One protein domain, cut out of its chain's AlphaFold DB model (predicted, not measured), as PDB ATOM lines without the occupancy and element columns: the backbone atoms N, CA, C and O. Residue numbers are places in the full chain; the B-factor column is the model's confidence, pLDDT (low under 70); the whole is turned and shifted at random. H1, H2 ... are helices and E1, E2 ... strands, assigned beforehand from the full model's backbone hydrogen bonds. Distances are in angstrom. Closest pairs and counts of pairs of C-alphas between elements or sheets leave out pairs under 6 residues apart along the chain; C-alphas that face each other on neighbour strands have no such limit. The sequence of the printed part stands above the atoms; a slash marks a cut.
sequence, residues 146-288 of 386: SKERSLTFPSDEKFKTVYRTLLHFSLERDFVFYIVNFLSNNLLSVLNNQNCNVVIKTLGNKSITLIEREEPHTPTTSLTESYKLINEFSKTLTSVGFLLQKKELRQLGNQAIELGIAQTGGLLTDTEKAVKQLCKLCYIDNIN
ATOM      1  N   SER A 146     197.234 211.915 157.970       76.38
ATOM      2  CA  SER A 146     197.248 212.470 159.314       76.38
ATOM      3  C   SER A 146     195.883 213.096 159.617       76.38
ATOM      4  O   SER A 146     195.322 213.865 158.836       76.38
ATOM      5  N   LYS A 147     195.293 212.702 160.742       78.88
ATOM      6  CA  LYS A 147     194.109 213.336 161.335       78.88
ATOM      7  C   LYS A 147     194.497 213.789 162.726       78.88
ATOM      8  O   LYS A 147     195.395 213.201 163.312       78.88
ATOM      9  N   GLU A 148     193.768 214.741 163.290       74.25
ATOM     10  CA  GLU A 148     194.034 215.350 164.604       74.25
ATOM     11  C   GLU A 148     194.514 214.372 165.700       74.25
ATOM     12  O   GLU A 148     195.370 214.707 166.509       74.25
ATOM     13  N   ARG A 149     194.012 213.129 165.700       80.62
ATOM     14  CA  ARG A 149     194.330 212.101 166.705       80.62
ATOM     15  C   ARG A 149     194.877 210.788 166.154       80.62
ATOM     16  O   ARG A 149     194.977 209.802 166.883       80.62
ATOM     17  N   SER A 150     195.192 210.731 164.866       81.88
ATOM     18  CA  SER A 150     195.673 209.501 164.246       81.88
ATOM     19  C   SER A 150     196.674 209.770 163.144       81.88
ATOM     20  O   SER A 150     196.472 210.650 162.313       81.88
ATOM     21  N   LEU A 151     197.687 208.925 163.072       82.56
ATOM     22  CA  LEU A 151     198.655 208.895 161.996       82.56
ATOM     23  C   LEU A 151     198.619 207.515 161.355       82.56
ATOM     24  O   LEU A 151     198.725 206.513 162.062       82.56
ATOM     25  N   THR A 152     198.467 207.445 160.034       81.56
ATOM     26  CA  THR A 152     198.467 206.162 159.324       81.56
ATOM     27  C   THR A 152     199.455 206.178 158.178       81.56
ATOM     28  O   THR A 152     199.272 206.826 157.152       81.56
ATOM     29  N   PHE A 153     200.491 205.373 158.330       76.19
ATOM     30  CA  PHE A 153     201.468 205.144 157.297       76.19
ATOM     31  C   PHE A 153     200.848 204.314 156.166       76.19
ATOM     32  O   PHE A 153     200.185 203.299 156.413       76.19
ATOM     33  N   PRO A 154     201.066 204.716 154.907       75.94
ATOM     34  CA  PRO A 154     200.681 203.910 153.767       75.94
ATOM     35  C   PRO A 154     201.475 202.597 153.766       75.94
ATOM     36  O   PRO A 154     202.479 202.450 154.460       75.94
ATOM     37  N   SER A 155     201.046 201.628 152.954       76.94
ATOM     38  CA  SER A 155     201.795 200.378 152.759       76.94
ATOM     39  C   SER A 155     203.271 200.644 152.437       76.94
ATOM     40  O   SER A 155     203.557 201.574 151.684       76.94
ATOM     41  N   ASP A 156     204.170 199.778 152.902       76.00
ATOM     42  CA  ASP A 156     205.625 199.920 152.781       76.00
ATOM     43  C   ASP A 156     206.084 200.250 151.351       76.00
ATOM     44  O   ASP A 156     206.932 201.118 151.161       76.00
ATOM     45  N   GLU A 157     205.500 199.621 150.323       80.12
ATOM     46  CA  GLU A 157     205.816 199.932 148.918       80.12
ATOM     47  C   GLU A 157     205.410 201.352 148.506       80.12
ATOM     48  O   GLU A 157     206.184 202.077 147.871       80.12
ATOM     49  N   LYS A 158     204.202 201.773 148.894       82.06
ATOM     50  CA  LYS A 158     203.703 203.127 148.642       82.06
ATOM     51  C   LYS A 158     204.550 204.156 149.389       82.06
ATOM     52  O   LYS A 158     204.947 205.141 148.774       82.06
ATOM     53  N   PHE A 159     204.904 203.909 150.653       82.06
ATOM     54  CA  PHE A 159     205.787 204.800 151.412       82.06
ATOM     55  C   PHE A 159     207.175 204.910 150.771       82.06
ATOM     56  O   PHE A 159     207.658 206.016 150.551       82.06
ATOM     57  N   LYS A 160     207.796 203.785 150.386       83.56
ATOM     58  CA  LYS A 160     209.093 203.781 149.681       83.56
ATOM     59  C   LYS A 160     209.044 204.577 148.381       83.56
ATOM     60  O   LYS A 160     209.994 205.289 148.064       83.56
ATOM     61  N   THR A 161     207.951 204.459 147.628       87.81
ATOM     62  CA  THR A 161     207.752 205.219 146.387       87.81
ATOM     63  C   THR A 161     207.661 206.711 146.681       87.81
ATOM     64  O   THR A 161     208.410 207.482 146.092       87.81
ATOM     65  N   VAL A 162     206.824 207.103 147.644       88.00
ATOM     66  CA  VAL A 162     206.712 208.499 148.084       88.00
ATOM     67  C   VAL A 162     208.067 209.046 148.527       88.00
ATOM     68  O   VAL A 162     208.479 210.104 148.064       88.00
ATOM     69  N   TYR A 163     208.787 208.320 149.379       85.50
ATOM     70  CA  TYR A 163     210.068 208.767 149.914       85.50
ATOM     71  C   TYR A 163     211.128 208.937 148.819       85.50
ATOM     72  O   TYR A 163     211.836 209.941 148.806       85.50
ATOM     73  N   ARG A 164     211.193 208.029 147.835       89.69
ATOM     74  CA  ARG A 164     212.058 208.198 146.651       89.69
ATOM     75  C   ARG A 164     211.705 209.451 145.855       89.69
ATOM     76  O   ARG A 164     212.611 210.140 145.391       89.69
ATOM     77  N   THR A 165     210.416 209.744 145.706       92.94
ATOM     78  CA  THR A 165     209.956 210.975 145.062       92.94
ATOM     79  C   THR A 165     210.396 212.192 145.875       92.94
ATOM     80  O   THR A 165     211.031 213.080 145.323       92.94
ATOM     81  N   LEU A 166     210.187 212.211 147.194       91.94
ATOM     82  CA  LEU A 166     210.635 213.312 148.059       91.94
ATOM     83  C   LEU A 166     212.152 213.532 147.999       91.94
ATOM     84  O   LEU A 166     212.591 214.675 147.879       91.94
ATOM     85  N   LEU A 167     212.949 212.460 148.029       90.81
ATOM     86  CA  LEU A 167     214.405 212.526 147.886       90.81
ATOM     87  C   LEU A 167     214.822 213.142 146.549       90.81
ATOM     88  O   LEU A 167     215.730 213.964 146.513       90.81
ATOM     89  N   HIS A 168     214.144 212.781 145.456       94.69
ATOM     90  CA  HIS A 168     214.434 213.334 144.133       94.69
ATOM     91  C   HIS A 168     214.236 214.858 144.070       94.69
ATOM     92  O   HIS A 168     214.999 215.546 143.395       94.69
ATOM     93  N   PHE A 169     213.257 215.384 144.809       95.31
ATOM     94  CA  PHE A 169     212.994 216.823 144.923       95.31
ATOM     95  C   PHE A 169     213.697 217.485 146.122       95.31
ATOM     96  O   PHE A 169     213.415 218.643 146.427       95.31
ATOM     97  N   SER A 170     214.603 216.783 146.813       93.06
ATOM     98  CA  SER A 170     215.311 217.285 148.003       93.06
ATOM     99  C   SER A 170     214.384 217.734 149.148       93.06
ATOM    100  O   SER A 170     214.720 218.635 149.914       93.06
ATOM    101  N   LEU A 171     213.218 217.096 149.290       93.06
ATOM    102  CA  LEU A 171     212.173 217.446 150.265       93.06
ATOM    103  C   LEU A 171     212.225 216.644 151.570       93.06
ATOM    104  O   LEU A 171     211.346 216.788 152.416       93.06
ATOM    105  N   GLU A 172     213.233 215.791 151.756       86.94
ATOM    106  CA  GLU A 172     213.344 214.936 152.941       86.94
ATOM    107  C   GLU A 172     213.282 215.739 154.247       86.94
ATOM    108  O   GLU A 172     212.497 215.410 155.131       86.94
ATOM    109  N   ARG A 173     214.066 216.818 154.356       87.56
ATOM    110  CA  ARG A 173     214.100 217.649 155.570       87.56
ATOM    111  C   ARG A 173     212.766 218.334 155.848       87.56
ATOM    112  O   ARG A 173     212.342 218.376 156.998       87.56
ATOM    113  N   ASP A 174     212.098 218.826 154.809       91.00
ATOM    114  CA  ASP A 174     210.784 219.464 154.936       91.00
ATOM    115  C   ASP A 174     209.748 218.454 155.440       91.00
ATOM    116  O   ASP A 174     208.920 218.766 156.295       91.00
ATOM    117  N   PHE A 175     209.827 217.216 154.950       88.94
ATOM    118  CA  PHE A 175     208.951 216.134 155.373       88.94
ATOM    119  C   PHE A 175     209.236 215.680 156.814       88.94
ATOM    120  O   PHE A 175     208.296 215.485 157.585       88.94
ATOM    121  N   VAL A 176     210.511 215.588 157.218       87.06
ATOM    122  CA  VAL A 176     210.915 215.364 158.622       87.06
ATOM    123  C   VAL A 176     210.322 216.449 159.521       87.06
ATOM    124  O   VAL A 176     209.708 216.144 160.542       87.06
ATOM    125  N   PHE A 177     210.485 217.716 159.140       88.62
ATOM    126  CA  PHE A 177     209.982 218.850 159.907       88.62
ATOM    127  C   PHE A 177     208.458 218.805 160.050       88.62
ATOM    128  O   PHE A 177     207.934 218.978 161.150       88.62
ATOM    129  N   TYR A 178     207.748 218.501 158.961       89.88
ATOM    130  CA  TYR A 178     206.301 218.302 158.977       89.88
ATOM    131  C   TYR A 178     205.883 217.200 159.957       89.88
ATOM    132  O   TYR A 178     205.015 217.425 160.797       89.88
ATOM    133  N   ILE A 179     206.533 216.037 159.887       86.50
ATOM    134  CA  ILE A 179     206.289 214.900 160.776       86.50
ATOM    135  C   ILE A 179     206.466 215.287 162.245       86.50
ATOM    136  O   ILE A 179     205.584 215.023 163.062       86.50
ATOM    137  N   VAL A 180     207.608 215.889 162.580       87.69
ATOM    138  CA  VAL A 180     207.952 216.243 163.962       87.69
ATOM    139  C   VAL A 180     206.929 217.237 164.499       87.69
ATOM    140  O   VAL A 180     206.351 216.997 165.553       87.69
ATOM    141  N   ASN A 181     206.608 218.282 163.732       88.50
ATOM    142  CA  ASN A 181     205.594 219.255 164.131       88.50
ATOM    143  C   ASN A 181     204.207 218.636 164.277       88.50
ATOM    144  O   ASN A 181     203.470 219.001 165.190       88.50
ATOM    145  N   PHE A 182     203.837 217.707 163.393       87.38
ATOM    146  CA  PHE A 182     202.559 217.023 163.497       87.38
ATOM    147  C   PHE A 182     202.471 216.236 164.810       87.38
ATOM    148  O   PHE A 182     201.489 216.384 165.540       87.38
ATOM    149  N   LEU A 183     203.505 215.459 165.145       85.94
ATOM    150  CA  LEU A 183     203.566 214.712 166.402       85.94
ATOM    151  C   LEU A 183     203.508 215.626 167.619       85.94
ATOM    152  O   LEU A 183     202.733 215.352 168.530       85.94
ATOM    153  N   SER A 184     204.292 216.700 167.624       84.62
ATOM    154  CA  SER A 184     204.348 217.651 168.731       84.62
ATOM    155  C   SER A 184     203.013 218.353 168.955       84.62
ATOM    156  O   SER A 184     202.460 218.317 170.053       84.62
ATOM    157  N   ASN A 185     202.467 218.958 167.900       83.81
ATOM    158  CA  ASN A 185     201.328 219.866 168.015       83.81
ATOM    159  C   ASN A 185     199.989 219.136 168.108       83.81
ATOM    160  O   ASN A 185     199.038 219.704 168.634       83.81
ATOM    161  N   ASN A 186     199.910 217.902 167.605       83.88
ATOM    162  CA  ASN A 186     198.671 217.134 167.602       83.88
ATOM    163  C   ASN A 186     198.752 215.997 168.613       83.88
ATOM    164  O   ASN A 186     198.056 216.026 169.616       83.88
ATOM    165  N   LEU A 187     199.634 215.017 168.411       83.94
ATOM    166  CA  LEU A 187     199.577 213.797 169.219       83.94
ATOM    167  C   LEU A 187     200.103 213.996 170.649       83.94
ATOM    168  O   LEU A 187     199.415 213.633 171.598       83.94
ATOM    169  N   LEU A 188     201.285 214.597 170.818       83.94
ATOM    170  CA  LEU A 188     201.845 214.897 172.140       83.94
ATOM    171  C   LEU A 188     200.992 215.935 172.871       83.94
ATOM    172  O   LEU A 188     200.664 215.732 174.034       83.94
ATOM    173  N   SER A 189     200.576 217.004 172.190       80.75
ATOM    174  CA  SER A 189     199.662 218.000 172.760       80.75
ATOM    175  C   SER A 189     198.351 217.372 173.249       80.75
ATOM    176  O   SER A 189     197.958 217.603 174.387       80.75
ATOM    177  N   VAL A 190     197.701 216.521 172.446       79.31
ATOM    178  CA  VAL A 190     196.451 215.842 172.836       79.31
ATOM    179  C   VAL A 190     196.672 214.895 174.017       79.31
ATOM    180  O   VAL A 190     195.879 214.921 174.952       79.31
ATOM    181  N   LEU A 191     197.758 214.113 174.022       77.25
ATOM    182  CA  LEU A 191     198.112 213.261 175.167       77.25
ATOM    183  C   LEU A 191     198.272 214.067 176.467       77.25
ATOM    184  O   LEU A 191     197.934 213.568 177.534       77.25
ATOM    185  N   ASN A 192     198.771 215.301 176.368       71.38
ATOM    186  CA  ASN A 192     199.150 216.118 177.519       71.38
ATOM    187  C   ASN A 192     198.145 217.230 177.892       71.38
ATOM    188  O   ASN A 192     198.356 217.931 178.878       71.38
ATOM    189  N   ASN A 193     197.053 217.417 177.149       70.25
ATOM    190  CA  ASN A 193     196.094 218.503 177.402       70.25
ATOM    191  C   ASN A 193     194.669 218.024 177.721       70.25
ATOM    192  O   ASN A 193     193.792 218.854 177.957       70.25
ATOM    193  N   GLN A 194     194.400 216.714 177.717       64.75
ATOM    194  CA  GLN A 194     193.045 216.195 177.926       64.75
ATOM    195  C   GLN A 194     192.740 215.841 179.379       64.75
ATOM    196  O   GLN A 194     193.582 215.331 180.104       64.75
ATOM    197  N   ASN A 195     191.487 216.062 179.786       58.22
ATOM    198  CA  ASN A 195     190.962 215.656 181.096       58.22
ATOM    199  C   ASN A 195     190.651 214.146 181.180       58.22
ATOM    200  O   ASN A 195     190.217 213.667 182.227       58.22
ATOM    201  N   CYS A 196     190.836 213.400 180.088       54.38
ATOM    202  CA  CYS A 196     190.594 211.963 179.986       54.38
ATOM    203  C   CYS A 196     191.890 211.215 179.644       54.38
ATOM    204  O   CYS A 196     192.794 211.767 179.015       54.38
ATOM    205  N   ASN A 197     191.999 209.951 180.068       66.12
ATOM    206  CA  ASN A 197     193.158 209.127 179.731       66.12
ATOM    207  C   ASN A 197     193.164 208.816 178.239       66.12
ATOM    208  O   ASN A 197     192.303 208.097 177.741       66.12
ATOM    209  N   VAL A 198     194.176 209.292 177.529       66.19
ATOM    210  CA  VAL A 198     194.379 208.953 176.124       66.19
ATOM    211  C   VAL A 198     195.428 207.854 176.034       66.19
ATOM    212  O   VAL A 198     196.556 208.035 176.479       66.19
ATOM    213  N   VAL A 199     195.068 206.712 175.447       69.62
ATOM    214  CA  VAL A 199     196.001 205.605 175.205       69.62
ATOM    215  C   VAL A 199     196.318 205.451 173.735       69.62
ATOM    216  O   VAL A 199     195.494 205.712 172.851       69.62
ATOM    217  N   ILE A 200     197.514 204.944 173.477       72.75
ATOM    218  CA  ILE A 200     197.955 204.648 172.124       72.75
ATOM    219  C   ILE A 200     197.471 203.265 171.733       72.75
ATOM    220  O   ILE A 200     197.864 202.253 172.318       72.75
ATOM    221  N   LYS A 201     196.651 203.213 170.686       72.81
ATOM    222  CA  LYS A 201     196.363 201.976 169.972       72.81
ATOM    223  C   LYS A 201     197.183 201.946 168.693       72.81
ATOM    224  O   LYS A 201     196.987 202.768 167.797       72.81
ATOM    225  N   THR A 202     198.070 200.965 168.607       65.19
ATOM    226  CA  THR A 202     198.741 200.609 167.362       65.19
ATOM    227  C   THR A 202     197.944 199.525 166.641       65.19
ATOM    228  O   THR A 202     197.596 198.489 167.209       65.19
ATOM    229  N   LEU A 203     197.604 199.773 165.378       58.22
ATOM    230  CA  LEU A 203     196.996 198.779 164.487       58.22
ATOM    231  C   LEU A 203     198.094 198.272 163.546       58.22
ATOM    232  O   LEU A 203     198.299 198.796 162.450       58.22
ATOM    233  N   GLY A 204     198.853 197.285 164.033       60.62
ATOM    234  CA  GLY A 204     200.097 196.836 163.402       60.62
ATOM    235  C   GLY A 204     201.168 197.935 163.361       60.62
ATOM    236  O   GLY A 204     201.053 198.957 164.031       60.62
ATOM    237  N   ASN A 205     202.190 197.759 162.520       61.69
ATOM    238  CA  ASN A 205     203.295 198.721 162.358       61.69
ATOM    239  C   ASN A 205     202.930 199.929 161.472       61.69
ATOM    240  O   ASN A 205     203.808 200.513 160.851       61.69
ATOM    241  N   LYS A 206     201.640 200.237 161.285       66.38
ATOM    242  CA  LYS A 206     201.193 201.164 160.227       66.38
ATOM    243  C   LYS A 206     200.276 202.269 160.704       66.38
ATOM    244  O   LYS A 206     200.107 203.241 159.983       66.38
ATOM    245  N   SER A 207     199.675 202.162 161.880       74.88
ATOM    246  CA  SER A 207     198.771 203.199 162.366       74.88
ATOM    247  C   SER A 207     198.945 203.412 163.854       74.88
ATOM    248  O   SER A 207     199.012 202.452 164.622       74.88
ATOM    249  N   ILE A 208     198.996 204.681 164.230       79.56
ATOM    250  CA  ILE A 208     199.010 205.170 165.599       79.56
ATOM    251  C   ILE A 208     197.720 205.958 165.768       79.56
ATOM    252  O   ILE A 208     197.500 206.940 165.062       79.56
ATOM    253  N   THR A 209     196.856 205.531 166.680       81.56
ATOM    254  CA  THR A 209     195.617 206.246 166.999       81.56
ATOM    255  C   THR A 209     195.531 206.483 168.496       81.56
ATOM    256  O   THR A 209     195.768 205.572 169.291       81.56
ATOM    257  N   LEU A 210     195.177 207.708 168.862       80.75
ATOM    258  CA  LEU A 210     194.866 208.098 170.227       80.75
ATOM    259  C   LEU A 210     193.404 207.765 170.530       80.75
ATOM    260  O   LEU A 210     192.505 208.183 169.799       80.75
ATOM    261  N   ILE A 211     193.172 207.000 171.594       80.81
ATOM    262  CA  ILE A 211     191.837 206.584 172.032       80.81
ATOM    263  C   ILE A 211     191.606 207.087 173.449       80.81
ATOM    264  O   ILE A 211     192.413 206.813 174.335       80.81
ATOM    265  N   GLU A 212     190.496 207.791 173.653       78.31
ATOM    266  CA  GLU A 212     190.054 208.207 174.983       78.31
ATOM    267  C   GLU A 212     189.561 206.996 175.787       78.31
ATOM    268  O   GLU A 212     188.841 206.134 175.279       78.31
ATOM    269  N   ARG A 213     189.946 206.938 177.058       71.94
ATOM    270  CA  ARG A 213     189.402 206.048 178.079       71.94
ATOM    271  C   ARG A 213     188.653 206.876 179.112       71.94
ATOM    272  O   ARG A 213     189.068 207.981 179.449       71.94
ATOM    273  N   GLU A 214     187.604 206.281 179.668       63.34
ATOM    274  CA  GLU A 214     186.785 206.870 180.739       63.34
ATOM    275  C   GLU A 214     187.521 206.963 182.091       63.34
ATOM    276  O   GLU A 214     187.013 207.556 183.039       63.34
ATOM    277  N   GLU A 215     188.724 206.392 182.203       62.53
ATOM    278  CA  GLU A 215     189.517 206.427 183.432       62.53
ATOM    279  C   GLU A 215     190.085 207.834 183.714       62.53
ATOM    280  O   GLU A 215     190.525 208.518 182.779       62.53
ATOM    281  N   PRO A 216     190.152 208.254 184.996       59.66
ATOM    282  CA  PRO A 216     190.697 209.552 185.369       59.66
ATOM    283  C   PRO A 216     192.157 209.684 184.936       59.66
ATOM    284  O   PRO A 216     192.976 208.792 185.181       59.66
ATOM    285  N   HIS A 217     192.485 210.815 184.312       61.38
ATOM    286  CA  HIS A 217     193.833 211.063 183.834       61.38
ATOM    287  C   HIS A 217     194.814 211.210 184.998       61.38
ATOM    288  O   HIS A 217     194.631 212.068 185.861       61.38
ATOM    289  N   THR A 218     195.864 210.382 185.030       64.12
ATOM    290  CA  THR A 218     196.991 210.604 185.941       64.12
ATOM    291  C   THR A 218     198.185 211.149 185.157       64.12
ATOM    292  O   THR A 218     198.502 210.628 184.083       64.12
ATOM    293  N   PRO A 219     198.897 212.162 185.674       62.00
ATOM    294  CA  PRO A 219     199.989 212.797 184.934       62.00
ATOM    295  C   PRO A 219     201.144 211.841 184.570       62.00
ATOM    296  O   PRO A 219     201.790 211.967 183.531       62.00
ATOM    297  N   THR A 220     201.367 210.805 185.383       67.06
ATOM    298  CA  THR A 220     202.306 209.705 185.106       67.06
ATOM    299  C   THR A 220     201.941 208.885 183.872       67.06
ATOM    300  O   THR A 220     202.824 208.355 183.187       67.06
ATOM    301  N   THR A 221     200.645 208.777 183.577       73.12
ATOM    302  CA  THR A 221     200.144 208.069 182.399       73.12
ATOM    303  C   THR A 221     200.531 208.822 181.132       73.12
ATOM    304  O   THR A 221     200.992 208.193 180.188       73.12
ATOM    305  N   SER A 222     200.497 210.156 181.135       78.00
ATOM    306  CA  SER A 222     200.864 210.951 179.958       78.00
ATOM    307  C   SER A 222     202.334 210.811 179.543       78.00
ATOM    308  O   SER A 222     202.626 210.572 178.371       78.00
ATOM    309  N   LEU A 223     203.282 210.878 180.486       84.25
ATOM    310  CA  LEU A 223     204.705 210.665 180.174       84.25
ATOM    311  C   LEU A 223     204.968 209.239 179.667       84.25
ATOM    312  O   LEU A 223     205.768 209.031 178.752       84.25
ATOM    313  N   THR A 224     204.273 208.254 180.238       84.00
ATOM    314  CA  THR A 224     204.377 206.849 179.825       84.00
ATOM    315  C   THR A 224     203.810 206.631 178.421       84.00
ATOM    316  O   THR A 224     204.426 205.946 177.602       84.00
ATOM    317  N   GLU A 225     202.661 207.227 178.108       84.75
ATOM    318  CA  GLU A 225     202.075 207.176 176.768       84.75
ATOM    319  C   GLU A 225     202.916 207.987 175.773       84.75
ATOM    320  O   GLU A 225     203.182 207.504 174.680       84.75
ATOM    321  N   SER A 226     203.479 209.133 176.159       87.94
ATOM    322  CA  SER A 226     204.420 209.892 175.322       87.94
ATOM    323  C   SER A 226     205.665 209.066 174.967       87.94
ATOM    324  O   SER A 226     206.096 209.057 173.812       87.94
ATOM    325  N   TYR A 227     206.206 208.297 175.919       88.56
ATOM    326  CA  TYR A 227     207.280 207.333 175.647       88.56
ATOM    327  C   TYR A 227     206.849 206.277 174.625       88.56
ATOM    328  O   TYR A 227     207.566 206.029 173.651       88.56
ATOM    329  N   LYS A 228     205.673 205.665 174.817       86.31
ATOM    330  CA  LYS A 228     205.130 204.679 173.873       86.31
ATOM    331  C   LYS A 228     204.936 205.290 172.486       86.31
ATOM    332  O   LYS A 228     205.307 204.647 171.508       86.31
ATOM    333  N   LEU A 229     204.440 206.528 172.396       87.38
ATOM    334  CA  LEU A 229     204.236 207.241 171.135       87.38
ATOM    335  C   LEU A 229     205.539 207.371 170.373       87.38
ATOM    336  O   LEU A 229     205.631 206.907 169.242       87.38
ATOM    337  N   ILE A 230     206.548 207.972 171.004       89.00
ATOM    338  CA  ILE A 230     207.832 208.242 170.357       89.00
ATOM    339  C   ILE A 230     208.516 206.924 169.971       89.00
ATOM    340  O   ILE A 230     209.093 206.826 168.887       89.00
ATOM    341  N   ASN A 231     208.417 205.888 170.809       88.31
ATOM    342  CA  ASN A 231     209.007 204.580 170.538       88.31
ATOM    343  C   ASN A 231     208.337 203.872 169.349       88.31
ATOM    344  O   ASN A 231     209.018 203.460 168.412       88.31
ATOM    345  N   GLU A 232     207.007 203.754 169.354       84.88
ATOM    346  CA  GLU A 232     206.254 203.106 168.272       84.88
ATOM    347  C   GLU A 232     206.361 203.886 166.961       84.88
ATOM    348  O   GLU A 232     206.533 203.304 165.887       84.88
ATOM    349  N   PHE A 233     206.360 205.213 167.049       84.25
ATOM    350  CA  PHE A 233     206.606 206.084 165.915       84.25
ATOM    351  C   PHE A 233     207.998 205.859 165.308       84.25
ATOM    352  O   PHE A 233     208.126 205.642 164.101       84.25
ATOM    353  N   SER A 234     209.041 205.822 166.144       84.56
ATOM    354  CA  SER A 234     210.423 205.594 165.702       84.56
ATOM    355  C   SER A 234     210.600 204.221 165.052       84.56
ATOM    356  O   SER A 234     211.250 204.108 164.008       84.56
ATOM    357  N   LYS A 235     209.988 203.173 165.620       82.94
ATOM    358  CA  LYS A 235     209.972 201.829 165.019       82.94
ATOM    359  C   LYS A 235     209.264 201.821 163.671       82.94
ATOM    360  O   LYS A 235     209.778 201.234 162.722       82.94
ATOM    361  N   THR A 236     208.114 202.485 163.582       77.62
ATOM    362  CA  THR A 236     207.324 202.543 162.350       77.62
ATOM    363  C   THR A 236     208.115 203.216 161.234       77.62
ATOM    364  O   THR A 236     208.273 202.627 160.166       77.62
ATOM    365  N   LEU A 237     208.712 204.380 161.501       78.25
ATOM    366  CA  LEU A 237     209.597 205.051 160.549       78.25
ATOM    367  C   LEU A 237     210.780 204.171 160.128       78.25
ATOM    368  O   LEU A 237     211.048 204.017 158.935       78.25
ATOM    369  N   THR A 238     211.440 203.528 161.094       80.00
ATOM    370  CA  THR A 238     212.585 202.652 160.812       80.00
ATOM    371  C   THR A 238     212.177 201.492 159.901       80.00
ATOM    372  O   THR A 238     212.898 201.162 158.960       80.00
ATOM    373  N   SER A 239     210.993 200.908 160.122       74.50
ATOM    374  CA  SER A 239     210.479 199.795 159.312       74.50
ATOM    375  C   SER A 239     210.249 200.170 157.844       74.50
ATOM    376  O   SER A 239     210.440 199.342 156.955       74.50
ATOM    377  N   VAL A 240     209.926 201.438 157.575       69.19
ATOM    378  CA  VAL A 240     209.744 201.958 156.215       69.19
ATOM    379  C   VAL A 240     211.034 202.537 155.613       69.19
ATOM    380  O   VAL A 240     211.007 203.085 154.511       69.19
ATOM    381  N   GLY A 241     212.175 202.351 156.286       71.00
ATOM    382  CA  GLY A 241     213.500 202.762 155.816       71.00
ATOM    383  C   GLY A 241     213.836 204.228 156.089       71.00
ATOM    384  O   GLY A 241     214.694 204.783 155.410       71.00
ATOM    385  N   PHE A 242     213.161 204.851 157.054       75.94
ATOM    386  CA  PHE A 242     213.354 206.247 157.423       75.94
ATOM    387  C   PHE A 242     213.818 206.352 158.877       75.94
ATOM    388  O   PHE A 242     213.199 205.789 159.777       75.94
ATOM    389  N   LEU A 243     214.900 207.084 159.135       79.25
ATOM    390  CA  LEU A 243     215.450 207.233 160.482       79.25
ATOM    391  C   LEU A 243     215.431 208.707 160.887       79.25
ATOM    392  O   LEU A 243     216.033 209.540 160.213       79.25
ATOM    393  N   LEU A 244     214.778 209.027 162.007       83.38
ATOM    394  CA  LEU A 244     214.954 210.336 162.633       83.38
ATOM    395  C   LEU A 244     216.389 210.468 163.140       83.38
ATOM    396  O   LEU A 244     216.939 209.523 163.716       83.38
ATOM    397  N   GLN A 245     216.995 211.641 162.961       88.75
ATOM    398  CA  GLN A 245     218.297 211.889 163.558       88.75
ATOM    399  C   GLN A 245     218.127 212.147 165.060       88.75
ATOM    400  O   GLN A 245     217.036 212.379 165.595       88.75
ATOM    401  N   LYS A 246     219.254 212.108 165.778       90.25
ATOM    402  CA  LYS A 246     219.267 212.340 167.229       90.25
ATOM    403  C   LYS A 246     218.672 213.700 167.599       90.25
ATOM    404  O   LYS A 246     218.068 213.822 168.656       90.25
ATOM    405  N   LYS A 247     218.834 214.714 166.742       90.75
ATOM    406  CA  LYS A 247     218.328 216.068 166.986       90.75
ATOM    407  C   LYS A 247     216.798 216.099 167.046       90.75
ATOM    408  O   LYS A 247     216.255 216.692 167.974       90.75
ATOM    409  N   GLU A 248     216.113 215.451 166.108       90.69
ATOM    410  CA  GLU A 248     214.647 215.426 166.064       90.69
ATOM    411  C   GLU A 248     214.065 214.619 167.229       90.69
ATOM    412  O   GLU A 248     213.095 215.042 167.856       90.69
ATOM    413  N   LEU A 249     214.698 213.495 167.579       90.81
ATOM    414  CA  LEU A 249     214.299 212.703 168.745       90.81
ATOM    415  C   LEU A 249     214.468 213.489 170.051       90.81
ATOM    416  O   LEU A 249     213.559 213.485 170.880       90.81
ATOM    417  N   ARG A 250     215.584 214.216 170.217       91.75
ATOM    418  CA  ARG A 250     215.804 215.113 171.366       91.75
ATOM    419  C   ARG A 250     214.703 216.164 171.477       91.75
ATOM    420  O   ARG A 250     214.202 216.386 172.573       91.75
ATOM    421  N   GLN A 251     214.301 216.774 170.361       90.75
ATOM    422  CA  GLN A 251     213.228 217.773 170.342       90.75
ATOM    423  C   GLN A 251     211.892 217.187 170.821       90.75
ATOM    424  O   GLN A 251     211.268 217.759 171.713       90.75
ATOM    425  N   LEU A 252     211.484 216.034 170.280       89.81
ATOM    426  CA  LEU A 252     210.257 215.347 170.700       89.81
ATOM    427  C   LEU A 252     210.308 214.940 172.178       89.81
ATOM    428  O   LEU A 252     209.324 215.093 172.898       89.81
ATOM    429  N   GLY A 253     211.461 214.443 172.636       90.56
ATOM    430  CA  GLY A 253     211.676 214.059 174.029       90.56
ATOM    431  C   GLY A 253     211.564 215.241 174.989       90.56
ATOM    432  O   GLY A 253     210.826 215.147 175.963       90.56
ATOM    433  N   ASN A 254     212.234 216.360 174.696       89.38
ATOM    434  CA  ASN A 254     212.160 217.568 175.522       89.38
ATOM    435  C   ASN A 254     210.718 218.074 175.638       89.38
ATOM    436  O   ASN A 254     210.240 218.284 176.747       89.38
ATOM    437  N   GLN A 255     209.994 218.168 174.519       88.38
ATOM    438  CA  GLN A 255     208.598 218.615 174.526       88.38
ATOM    439  C   GLN A 255     207.680 217.672 175.310       88.38
ATOM    440  O   GLN A 255     206.846 218.130 176.083       88.38
ATOM    441  N   ALA A 256     207.839 216.355 175.150       88.81
ATOM    442  CA  ALA A 256     207.071 215.381 175.924       88.81
ATOM    443  C   ALA A 256     207.320 215.516 177.436       88.81
ATOM    444  O   ALA A 256     206.389 215.402 178.231       88.81
ATOM    445  N   ILE A 257     208.569 215.769 177.832       88.19
ATOM    446  CA  ILE A 257     208.963 215.934 179.235       88.19
ATOM    447  C   ILE A 257     208.408 217.243 179.802       88.19
ATOM    448  O   ILE A 257     207.815 217.225 180.877       88.19
ATOM    449  N   GLU A 258     208.544 218.356 179.079       85.25
ATOM    450  CA  GLU A 258     207.991 219.660 179.464       85.25
ATOM    451  C   GLU A 258     206.474 219.590 179.677       85.25
ATOM    452  O   GLU A 258     205.974 219.985 180.734       85.25
ATOM    453  N   LEU A 259     205.747 219.029 178.706       80.94
ATOM    454  CA  LEU A 259     204.293 218.886 178.773       80.94
ATOM    455  C   LEU A 259     203.862 217.952 179.914       80.94
ATOM    456  O   LEU A 259     202.965 218.290 180.688       80.94
ATOM    457  N   GLY A 260     204.537 216.813 180.072       81.00
ATOM    458  CA  GLY A 260     204.196 215.848 181.109       81.00
ATOM    459  C   GLY A 260     204.489 216.346 182.528       81.00
ATOM    460  O   GLY A 260     203.703 216.092 183.437       81.00
ATOM    461  N   ILE A 261     205.574 217.101 182.741       81.56
ATOM    462  CA  ILE A 261     205.862 217.741 184.039       81.56
ATOM    463  C   ILE A 261     204.868 218.883 184.316       81.56
ATOM    464  O   ILE A 261     204.440 219.062 185.459       81.56
ATOM    465  N   ALA A 262     204.449 219.631 183.289       78.56
ATOM    466  CA  ALA A 262     203.422 220.662 183.430       78.56
ATOM    467  C   ALA A 262     202.090 220.091 183.940       78.56
ATOM    468  O   ALA A 262     201.507 220.643 184.875       78.56
ATOM    469  N   GLN A 263     201.652 218.943 183.414       75.69
ATOM    470  CA  GLN A 263     200.438 218.271 183.889       75.69
ATOM    471  C   GLN A 263     200.508 217.829 185.354       75.69
ATOM    472  O   GLN A 263     199.478 217.751 186.022       75.69
ATOM    473  N   THR A 264     201.701 217.539 185.881       72.31
ATOM    474  CA  THR A 264     201.852 217.120 187.284       72.31
ATOM    475  C   THR A 264     201.843 218.296 188.254       72.31
ATOM    476  O   THR A 264     201.971 218.087 189.461       72.31
ATOM    477  N   GLY A 265     201.767 219.536 187.755       71.00
ATOM    478  CA  GLY A 265     202.044 220.717 188.567       71.00
ATOM    479  C   GLY A 265     203.468 220.700 189.128       71.00
ATOM    480  O   GLY A 265     203.698 221.150 190.248       71.00
ATOM    481  N   GLY A 266     204.425 220.098 188.413       71.19
ATOM    482  CA  GLY A 266     205.807 219.967 188.875       71.19
ATOM    483  C   GLY A 266     206.006 219.018 190.065       71.19
ATOM    484  O   GLY A 266     206.985 219.156 190.804       71.19
ATOM    485  N   LEU A 267     205.097 218.066 190.296       72.38
ATOM    486  CA  LEU A 267     205.329 216.937 191.200       72.38
ATOM    487  C   LEU A 267     206.255 215.907 190.532       72.38
ATOM    488  O   LEU A 267     205.998 215.449 189.414       72.38
ATOM    489  N   LEU A 268     207.350 215.564 191.220       72.00
ATOM    490  CA  LEU A 268     208.446 214.744 190.683       72.00
ATOM    491  C   LEU A 268     208.402 213.267 191.098       72.00
ATOM    492  O   LEU A 268     208.989 212.429 190.416       72.00
ATOM    493  N   THR A 269     207.718 212.943 192.197       68.25
ATOM    494  CA  THR A 269     207.793 211.634 192.871       68.25
ATOM    495  C   THR A 269     207.420 210.453 191.977       68.25
ATOM    496  O   THR A 269     208.010 209.387 192.121       68.25
ATOM    497  N   ASP A 270     206.532 210.657 191.000       64.81
ATOM    498  CA  ASP A 270     206.066 209.587 190.111       64.81
ATOM    499  C   ASP A 270     206.572 209.724 188.661       64.81
ATOM    500  O   ASP A 270     206.480 208.787 187.868       64.81
ATOM    501  N   THR A 271     207.161 210.866 188.285       75.06
ATOM    502  CA  THR A 271     207.537 211.162 186.890       75.06
ATOM    503  C   THR A 271     208.966 210.783 186.531       75.06
ATOM    504  O   THR A 271     209.264 210.544 185.359       75.06
ATOM    505  N   GLU A 272     209.851 210.654 187.521       79.69
ATOM    506  CA  GLU A 272     211.289 210.476 187.302       79.69
ATOM    507  C   GLU A 272     211.622 209.231 186.460       79.69
ATOM    508  O   GLU A 272     212.479 209.273 185.575       79.69
ATOM    509  N   LYS A 273     210.913 208.116 186.683       83.31
ATOM    510  CA  LYS A 273     211.114 206.879 185.914       83.31
ATOM    511  C   LYS A 273     210.744 207.059 184.440       83.31
ATOM    512  O   LYS A 273     211.511 206.642 183.571       83.31
ATOM    513  N   ALA A 274     209.590 207.666 184.164       82.69
ATOM    514  CA  ALA A 274     209.114 207.889 182.801       82.69
ATOM    515  C   ALA A 274     210.008 208.898 182.063       82.69
ATOM    516  O   ALA A 274     210.377 208.671 180.910       82.69
ATOM    517  N   VAL A 275     210.464 209.949 182.755       87.38
ATOM    518  CA  VAL A 275     211.418 210.906 182.189       87.38
ATOM    519  C   VAL A 275     212.759 210.246 181.876       87.38
ATOM    520  O   VAL A 275     213.250 210.398 180.762       87.38
ATOM    521  N   LYS A 276     213.327 209.422 182.768       87.69
ATOM    522  CA  LYS A 276     214.565 208.671 182.468       87.69
ATOM    523  C   LYS A 276     214.427 207.781 181.227       87.69
ATOM    524  O   LYS A 276     215.367 207.672 180.438       87.69
ATOM    525  N   GLN A 277     213.267 207.150 181.037       89.00
ATOM    526  CA  GLN A 277     212.991 206.341 179.847       89.00
ATOM    527  C   GLN A 277     212.929 207.191 178.571       89.00
ATOM    528  O   GLN A 277     213.525 206.801 177.566       89.00
ATOM    529  N   LEU A 278     212.274 208.355 178.623       89.81
ATOM    530  CA  LEU A 278     212.249 209.327 177.526       89.81
ATOM    531  C   LEU A 278     213.645 209.868 177.210       89.81
ATOM    532  O   LEU A 278     214.044 209.852 176.049       89.81
ATOM    533  N   CYS A 279     214.434 210.248 178.218       90.69
ATOM    534  CA  CYS A 279     215.811 210.703 178.029       90.69
ATOM    535  C   CYS A 279     216.658 209.653 177.315       90.69
ATOM    536  O   CYS A 279     217.359 209.966 176.354       90.69
ATOM    537  N   LYS A 280     216.553 208.389 177.741       91.50
ATOM    538  CA  LYS A 280     217.277 207.282 177.114       91.50
ATOM    539  C   LYS A 280     216.836 207.057 175.666       91.50
ATOM    540  O   LYS A 280     217.688 206.859 174.806       91.50
ATOM    541  N   LEU A 281     215.529 207.077 175.398       91.25
ATOM    542  CA  LEU A 281     214.975 206.900 174.051       91.25
ATOM    543  C   LEU A 281     215.391 208.036 173.107       91.25
ATOM    544  O   LEU A 281     215.727 207.793 171.952       91.25
ATOM    545  N   CYS A 282     215.390 209.265 173.620       92.12
ATOM    546  CA  CYS A 282     215.604 210.483 172.850       92.12
ATOM    547  C   CYS A 282     217.040 211.015 172.920       92.12
ATOM    548  O   CYS A 282     217.302 212.108 172.426       92.12
ATOM    549  N   TYR A 283     217.982 210.260 173.492       91.25
ATOM    550  CA  TYR A 283     219.390 210.647 173.640       91.25
ATOM    551  C   TYR A 283     219.593 211.977 174.382       91.25
ATOM    552  O   TYR A 283     220.440 212.770 173.973       91.25
ATOM    553  N   ILE A 284     218.806 212.264 175.417       90.81
ATOM    554  CA  ILE A 284     218.941 213.485 176.221       90.81
ATOM    555  C   ILE A 284     219.867 213.182 177.399       90.81
ATOM    556  O   ILE A 284     219.546 212.343 178.239       90.81
ATOM    557  N   ASP A 285     221.021 213.847 177.433       79.56
ATOM    558  CA  ASP A 285     222.110 213.495 178.351       79.56
ATOM    559  C   ASP A 285     221.892 214.062 179.765       79.56
ATOM    560  O   ASP A 285     222.156 213.371 180.743       79.56
ATOM    561  N   ASN A 286     221.361 215.286 179.879       75.50
ATOM    562  CA  ASN A 286     221.094 215.955 181.153       75.50
ATOM    563  C   ASN A 286     219.767 216.715 181.097       75.50
ATOM    564  O   ASN A 286     219.543 217.506 180.183       75.50
ATOM    565  N   ILE A 287     218.920 216.510 182.107       76.69
ATOM    566  CA  ILE A 287     217.718 217.312 182.342       76.69
ATOM    567  C   ILE A 287     217.721 217.774 183.790       76.69
ATOM    568  O   ILE A 287     217.802 216.960 184.712       76.69
ATOM    569  N   ASN A 288     217.584 219.082 183.990       79.81
ATOM    570  CA  ASN A 288     217.365 219.647 185.309       79.81
ATOM    571  C   ASN A 288     215.879 219.527 185.683       79.81
ATOM    572  O   ASN A 288     215.085 220.444 185.484       79.81
TER     573      ASN A 288
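This is residues 146 to 288 of the 386 residues of an uncharacterized protein of Trichomonas vaginalis (UniProt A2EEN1). A three-stranded antiparallel sheet, in the order E1, E3, E2, has the long helices H2 and H3 over one face and its other face bare; H4 packs on both helices and H5 on H3 and H4. H2 to H5 make an up-and-down bundle, each running against the one before, and H1 sits off at one end of the longest axis. The printed part has 143 residues, with five named helices and three named strands in the order E1, H1, H2, E2, E3, H3, H4, H5; the class is mostly helix. It is compact, with a radius of gyration of the C-alphas of 15.4 A, and spans 48 by 35 by 20 A.

E3, residues 207 to 216, is antiparallel to E1, residues 150 to 152, with N 151 and O 208 within hydrogen-bond range at 2.8 A. It forms a hairpin with E2, residues 196 to 202, where N 213 and O 197 are 2.7 A apart. H2, residues 172 to 193, and H3, residues 219 to 239, are on the same face, giving two layers, sheet and helices, at heights over the sheet of 11.7 A and 9.5 A. H4, residues 246 to 263, touches H3 at a shallow tilt of 20 degrees, opposite ways; their closest C-alphas, Leu 223 and Gly 260, are 5.3 A apart. H5, residues 272 to 281, touches H3, the closest C-alphas being Tyr 227 and Leu 278, 5.7 A. H1, residues 156 to 168, is close to but not clearly touching H2, the closest C-alphas being Leu 166 and Glu 172, 5.8 A. E1, H1 H2, E2 form a split strand-helix-strand unit, two strands running the same way with E3 between them, its crossover right-handed. Every O i to N i+4 pair is within hydrogen-bond range in H1, H4 and H5; in H2 16 of 18 are, in H3 16 of 17.

E1 begins at C-alpha 150 (195.673, 209.501, 164.246), and H5 ends at C-alpha 281 (214.975, 206.900, 174.051). From first to last C-alpha H3 measures 30.6 A, H2 30.1 A, H4 25.8 A and E3 25.2 A; E3 bends by 52 degrees at residue 213.

The C-alphas farthest apart, of His 168 and Thr 269, are 49.2 A apart. The printed part has no cut, and no link is long. Its mean pLDDT is 80.5; 21 residues are under 70, among them 194 to 199 and 214 to 220.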